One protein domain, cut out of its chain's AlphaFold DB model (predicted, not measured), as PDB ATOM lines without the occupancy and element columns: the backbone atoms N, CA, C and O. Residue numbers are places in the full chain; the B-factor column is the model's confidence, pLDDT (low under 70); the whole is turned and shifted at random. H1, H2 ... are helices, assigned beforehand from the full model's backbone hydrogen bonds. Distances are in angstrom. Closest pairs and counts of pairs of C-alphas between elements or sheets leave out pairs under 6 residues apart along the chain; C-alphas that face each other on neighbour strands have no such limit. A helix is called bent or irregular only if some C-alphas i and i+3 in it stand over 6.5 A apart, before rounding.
ATOM      1  N   PRO A   2      95.229  98.062 100.014       87.44
ATOM      2  CA  PRO A   2      96.248  97.687 101.008       87.44
ATOM      3  C   PRO A   2      96.669  96.207 100.937       87.44
ATOM      4  O   PRO A   2      95.878  95.346 100.554       87.44
ATOM      5  N   ALA A   3      97.911  95.902 101.319       86.12
ATOM      6  CA  ALA A   3      98.447  94.537 101.358       86.12
ATOM      7  C   ALA A   3      98.176  93.860 102.718       86.12
ATOM      8  O   ALA A   3      99.106  93.498 103.436       86.12
ATOM      9  N   ASP A   4      96.900  93.723 103.082       92.44
ATOM     10  CA  ASP A   4      96.446  93.099 104.331       92.44
ATOM     11  C   ASP A   4      95.379  92.010 104.094       92.44
ATOM     12  O   ASP A   4      94.819  91.871 103.002       92.44
ATOM     13  N   ASN A   5      95.116  91.200 105.127       88.56
ATOM     14  CA  ASN A   5      94.172  90.078 105.048       88.56
ATOM     15  C   ASN A   5      92.732  90.536 104.760       88.56
ATOM     16  O   ASN A   5      92.011  89.876 104.003       88.56
ATOM     17  N   ASP A   6      92.327  91.669 105.330       91.12
ATOM     18  CA  ASP A   6      90.974  92.220 105.197       91.12
ATOM     19  C   ASP A   6      90.703  92.751 103.784       91.12
ATOM     20  O   ASP A   6      89.565  92.792 103.315       91.12
ATOM     21  N   SER A   7      91.752  93.106 103.054       90.75
ATOM     22  CA  SER A   7      91.640  93.541 101.671       90.75
ATOM     23  C   SER A   7      91.530  92.372 100.688       90.75
ATOM     24  O   SER A   7      90.826  92.481  99.680       90.75
ATOM     25  N   ILE A   8      92.182  91.237 100.973       91.69
ATOM     26  CA  ILE A   8      92.243  90.087 100.052       91.69
ATOM     27  C   ILE A   8      91.133  89.051 100.271       91.69
ATOM     28  O   ILE A   8      90.834  88.286  99.350       91.69
ATOM     29  N   TYR A   9      90.475  89.019 101.442       91.69
ATOM     30  CA  TYR A   9      89.452  87.998 101.727       91.69
ATOM     31  C   TYR A   9      88.283  88.034 100.729       91.69
ATOM     32  O   TYR A   9      87.652  87.004 100.482       91.69
ATOM     33  N   LYS A  10      87.996  89.201 100.132       90.69
ATOM     34  CA  LYS A  10      86.913  89.382  99.153       90.69
ATOM     35  C   LYS A  10      87.043  88.444  97.948       90.69
ATOM     36  O   LYS A  10      86.027  87.966  97.456       90.69
ATOM     37  N   PHE A  11      88.267  88.102  97.537       94.06
ATOM     38  CA  PHE A  11      88.519  87.211  96.399       94.06
ATOM     39  C   PHE A  11      88.194  85.744  96.700       94.06
ATOM     40  O   PHE A  11      87.902  84.979  95.783       94.06
ATOM     41  N   ASN A  12      88.161  85.347  97.977       91.56
ATOM     42  CA  ASN A  12      87.774  83.988  98.364       91.56
ATOM     43  C   ASN A  12      86.308  83.689  98.021       91.56
ATOM     44  O   ASN A  12      85.971  82.534  97.760       91.56
ATOM     45  N   LYS A  13      85.447  84.718  97.980       89.00
ATOM     46  CA  LYS A  13      84.032  84.580  97.596       89.00
ATOM     47  C   LYS A  13      83.872  84.113  96.150       89.00
ATOM     48  O   LYS A  13      82.999  83.308  95.864       89.00
ATOM     49  N   GLU A  14      84.768  84.548  95.270       86.38
ATOM     50  CA  GLU A  14      84.786  84.171  93.850       86.38
ATOM     51  C   GLU A  14      85.521  82.839  93.597       86.38
ATOM     52  O   GLU A  14      85.521  82.291  92.488       86.38
ATOM     53  N   ALA A  15      86.174  82.296  94.628       88.88
ATOM     54  CA  ALA A  15      87.169  81.244  94.498       88.88
ATOM     55  C   ALA A  15      87.057  80.182  95.601       88.88
ATOM     56  O   ALA A  15      88.013  79.943  96.337       88.88
ATOM     57  N   HIS A  16      85.909  79.502  95.685       85.88
ATOM     58  CA  HIS A  16      85.666  78.377  96.601       85.88
ATOM     59  C   HIS A  16      86.722  77.259  96.460       85.88
ATOM     60  O   HIS A  16      86.565  76.334  95.664       85.88
ATOM     61  N   HIS A  17      87.814  77.366  97.222       87.00
ATOM     62  CA  HIS A  17      88.968  76.455  97.229       87.00
ATOM     63  C   HIS A  17      89.655  76.260  95.867       87.00
ATOM     64  O   HIS A  17      90.309  75.246  95.633       87.00
ATOM     65  N   ASN A  18      89.532  77.231  94.958       95.12
ATOM     66  CA  ASN A  18      90.127  77.160  93.627       95.12
ATOM     67  C   ASN A  18      91.123  78.305  93.424       95.12
ATOM     68  O   ASN A  18      90.734  79.437  93.137       95.12
ATOM     69  N   SER A  19      92.415  77.995  93.536       94.12
ATOM     70  CA  SER A  19      93.496  78.978  93.411       94.12
ATOM     71  C   SER A  19      93.541  79.656  92.039       94.12
ATOM     72  O   SER A  19      93.812  80.850  91.965       94.12
ATOM     73  N   HIS A  20      93.204  78.955  90.950       95.81
ATOM     74  CA  HIS A  20      93.146  79.571  89.620       95.81
ATOM     75  C   HIS A  20      92.061  80.647  89.531       95.81
ATOM     76  O   HIS A  20      92.311  81.729  89.000       95.81
ATOM     77  N   LYS A  21      90.865  80.379  90.073       96.12
ATOM     78  CA  LYS A  21      89.797  81.390  90.134       96.12
ATOM     79  C   LYS A  21      90.201  82.567  91.011       96.12
ATOM     80  O   LYS A  21      89.919  83.704  90.649       96.12
ATOM     81  N   TRP A  22      90.908  82.294  92.106       96.00
ATOM     82  CA  TRP A  22      91.405  83.323  93.011       96.00
ATOM     83  C   TRP A  22      92.366  84.283  92.303       96.00
ATOM     84  O   TRP A  22      92.103  85.483  92.252       96.00
ATOM     85  N   TYR A  23      93.420  83.762  91.662       94.94
ATOM     86  CA  TYR A  23      94.375  84.590  90.916       94.94
ATOM     87  C   TYR A  23      93.700  85.357  89.776       94.94
ATOM     88  O   TYR A  23      94.006  86.527  89.552       94.94
ATOM     89  N   ARG A  24      92.734  84.735  89.090       95.56
ATOM     90  CA  ARG A  24      91.951  85.412  88.051       95.56
ATOM     91  C   ARG A  24      91.157  86.594  88.614       95.56
ATOM     92  O   ARG A  24      91.176  87.655  88.001       95.56
ATOM     93  N   ALA A  25      90.485  86.429  89.754       95.69
ATOM     94  CA  ALA A  25      89.713  87.499  90.389       95.69
ATOM     95  C   ALA A  25      90.608  88.682  90.795       95.69
ATOM     96  O   ALA A  25      90.234  89.834  90.588       95.69
ATOM     97  N   VAL A  26      91.815  88.401  91.296       94.69
ATOM     98  CA  VAL A  26      92.808  89.432  91.636       94.69
ATOM     99  C   VAL A  26      93.265  90.211  90.402       94.69
ATOM    100  O   VAL A  26      93.313  91.438  90.442       94.69
ATOM    101  N   ILE A  27      93.577  89.521  89.299       94.56
ATOM    102  CA  ILE A  27      94.007  90.174  88.052       94.56
ATOM    103  C   ILE A  27      92.880  91.032  87.471       94.56
ATOM    104  O   ILE A  27      93.132  92.165  87.081       94.56
ATOM    105  N   ILE A  28      91.643  90.522  87.451       95.44
ATOM    106  CA  ILE A  28      90.477  91.288  86.983       95.44
ATOM    107  C   ILE A  28      90.315  92.562  87.810       95.44
ATOM    108  O   ILE A  28      90.258  93.646  87.242       95.44
ATOM    109  N   TYR A  29      90.333  92.440  89.137       95.44
ATOM    110  CA  TYR A  29      90.242  93.584  90.039       95.44
ATOM    111  C   TYR A  29      91.354  94.615  89.792       95.44
ATOM    112  O   TYR A  29      91.088  95.814  89.770       95.44
ATOM    113  N   TYR A  30      92.593  94.165  89.558       94.81
ATOM    114  CA  TYR A  30      93.695  95.059  89.198       94.81
ATOM    115  C   TYR A  30      93.409  95.808  87.890       94.81
ATOM    116  O   TYR A  30      93.571  97.025  87.829       94.81
ATOM    117  N   CYS A  31      92.966  95.094  86.852       96.50
ATOM    118  CA  CYS A  31      92.647  95.702  85.564       96.50
ATOM    119  C   CYS A  31      91.508  96.721  85.675       96.50
ATOM    120  O   CYS A  31      91.565  97.761  85.027       96.50
ATOM    121  N   GLU A  32      90.500  96.455  86.507       96.19
ATOM    122  CA  GLU A  32      89.398  97.385  86.773       96.19
ATOM    123  C   GLU A  32      89.859  98.635  87.544       96.19
ATOM    124  O   GLU A  32      89.432  99.739  87.214       96.19
ATOM    125  N   GLU A  33      90.751  98.490  88.534       95.12
ATOM    126  CA  GLU A  33      91.276  99.616  89.332       95.12
ATOM    127  C   GLU A  33      92.267 100.484  88.533       95.12
ATOM    128  O   GLU A  33      92.301 101.703  88.711       95.12
ATOM    129  N   HIS A  34      93.066  99.878  87.648       95.00
ATOM    130  CA  HIS A  34      94.212 100.538  87.003       95.00
ATOM    131  C   HIS A  34      94.095 100.707  85.480       95.00
ATOM    132  O   HIS A  34      94.940 101.367  84.877       95.00
ATOM    133  N   GLY A  35      93.059 100.151  84.848       96.62
ATOM    134  CA  GLY A  35      92.785 100.320  83.419       96.62
ATOM    135  C   GLY A  35      93.602  99.426  82.477       96.62
ATOM    136  O   GLY A  35      93.662  99.716  81.285       96.62
ATOM    137  N   GLY A  36      94.234  98.359  82.977       96.25
ATOM    138  CA  GLY A  36      95.014  97.423  82.160       96.25
ATOM    139  C   GLY A  36      95.778  96.389  82.984       96.25
ATOM    140  O   GLY A  36      95.737  96.405  84.217       96.25
ATOM    141  N   PHE A  37      96.497  95.487  82.313       95.88
ATOM    142  CA  PHE A  37      97.298  94.477  83.007       95.88
ATOM    143  C   PHE A  37      98.520  95.098  83.710       95.88
ATOM    144  O   PHE A  37      99.060  96.108  83.245       95.88
ATOM    145  N   PRO A  38      99.055  94.472  84.780       92.56
ATOM    146  CA  PRO A  38     100.274  94.945  85.443       92.56
ATOM    147  C   PRO A  38     101.486  95.094  84.508       92.56
ATOM    148  O   PRO A  38     102.372  95.895  84.790       92.56
ATOM    149  N   SER A  39     101.526  94.335  83.408       94.62
ATOM    150  CA  SER A  39     102.548  94.409  82.357       94.62
ATOM    151  C   SER A  39     102.338  95.545  81.351       94.62
ATOM    152  O   SER A  39     103.222  95.821  80.551       94.62
ATOM    153  N   GLU A  40     101.171  96.184  81.340       95.69
ATOM    154  CA  GLU A  40     100.835  97.262  80.403       95.69
ATOM    155  C   GLU A  40     100.885  98.626  81.094       95.69
ATOM    156  O   GLU A  40     101.435  99.590  80.558       95.69
ATOM    157  N   VAL A  41     100.318  98.702  82.302       95.75
ATOM    158  CA  VAL A  41     100.104  99.962  83.034       95.75
ATOM    159  C   VAL A  41     100.758  99.982  84.415       95.75
ATOM    160  O   VAL A  41     100.715 100.999  85.102       95.75
ATOM    161  N   GLY A  42     101.356  98.864  84.830       91.69
ATOM    162  CA  GLY A  42     101.773  98.630  86.205       91.69
ATOM    163  C   GLY A  42     103.264  98.350  86.396       91.69
ATOM    164  O   GLY A  42     104.081  98.608  85.515       91.69
ATOM    165  N   PRO A  43     103.632  97.773  87.554       88.88
ATOM    166  CA  PRO A  43     105.022  97.482  87.911       88.88
ATOM    167  C   PRO A  43     105.740  96.516  86.960       88.88
ATOM    168  O   PRO A  43     106.965  96.484  86.937       88.88
ATOM    169  N   GLY A  44     104.992  95.712  86.199       89.75
ATOM    170  CA  GLY A  44     105.543  94.780  85.215       89.75
ATOM    171  C   GLY A  44     105.759  95.395  83.833       89.75
ATOM    172  O   GLY A  44     106.187  94.680  82.933       89.75
ATOM    173  N   LYS A  45     105.421  96.678  83.643       94.81
ATOM    174  CA  LYS A  45     105.562  97.379  82.363       94.81
ATOM    175  C   LYS A  45     107.020  97.535  81.952       94.81
ATOM    176  O   LYS A  45     107.383  97.235  80.819       94.81
ATOM    177  N   ASP A  46     107.847  97.992  82.883       93.88
ATOM    178  CA  ASP A  46     109.253  98.276  82.636       93.88
ATOM    179  C   ASP A  46     110.111  97.231  83.352       93.88
ATOM    180  O   ASP A  46     110.297  97.274  84.568       93.88
TER     181      ASP A  46
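AT A GLANCE: This is residues 2 to 46 of the 53 residues of an uncharacterized protein of marine metagenome (UniProt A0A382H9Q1). Two helices, H1 and the longer H2, make a corner like an L or an open V, and after H2 the backbone folds back, so that a very short third helix, H3, sits beside the last turns of H2, which it meets only at the corner by their link. H2 runs along much of the longest axis, and residues 2 to 7, of which 5 to 7 belong to H1, stick out from the rest. The printed part has 45 residues with three named helices, in the order H1, H2, H3, and no named strand; its class is all helix. The whole is only just loose, close to compact, with a radius of gyration of the C-alphas of 11.4 A, and it is elongated, spanning 33 by 20 by 15 A.

HOW THE PARTS SIT: The first helix, H1, residues 5 to 14, touches H2, residues 19 to 34, which does so with residues 21 to 26 alone. Their closest C-alphas are those of Phe 11 and Trp 22, 5.9 A apart. Their lines stand at a steep tilt of 66 degrees, opposite ways, and their centres are 11.0 A apart. H2 and H3, residues 38 to 41, only just touch, with 3 pairs of C-alphas within 8 A, and they touch only at the corner by their link. The closest C-alphas of these two are those of His 34 and Val 41, 7.1 A apart, and on H2 residues 30 to 34 alone take part. H1 and H3 are apart. In H2 every O i to N i+4 pair is within hydrogen-bond range; in H1 it is 1 of 6, beside 5 of 7 O i to N i+3 pairs, and H3 is too short for an O i to N i+4 pair.

IN THESE COORDINATES: H1 begins at C-alpha 5, at (94.172, 90.078, 105.048), and measures 15.8 A from first to last C-alpha. It is irregular, but only just: C-alphas 7 and 10 are 6.8 A apart. H2 has 16 residues and measures 22.5 A, from C-alpha 19 at (93.496, 78.978, 93.411) to C-alpha 34. H3 has four residues, measures 5.6 A and ends at C-alpha 41, at (100.104, 99.962, 83.034).

THE WHOLE: The two C-alphas farthest apart are those of His 16 and Asp 46, 33.9 A. The C-alphas of Pro 2 and Asp 46, the first and last printed, are 22.5 A apart. The printed part has no cut. The links from H1 to H2, four residues, and from H2 to H3, three residues, are both tight. The mean pLDDT of the printed part of this model is 92.9, and no printed residue is under 70.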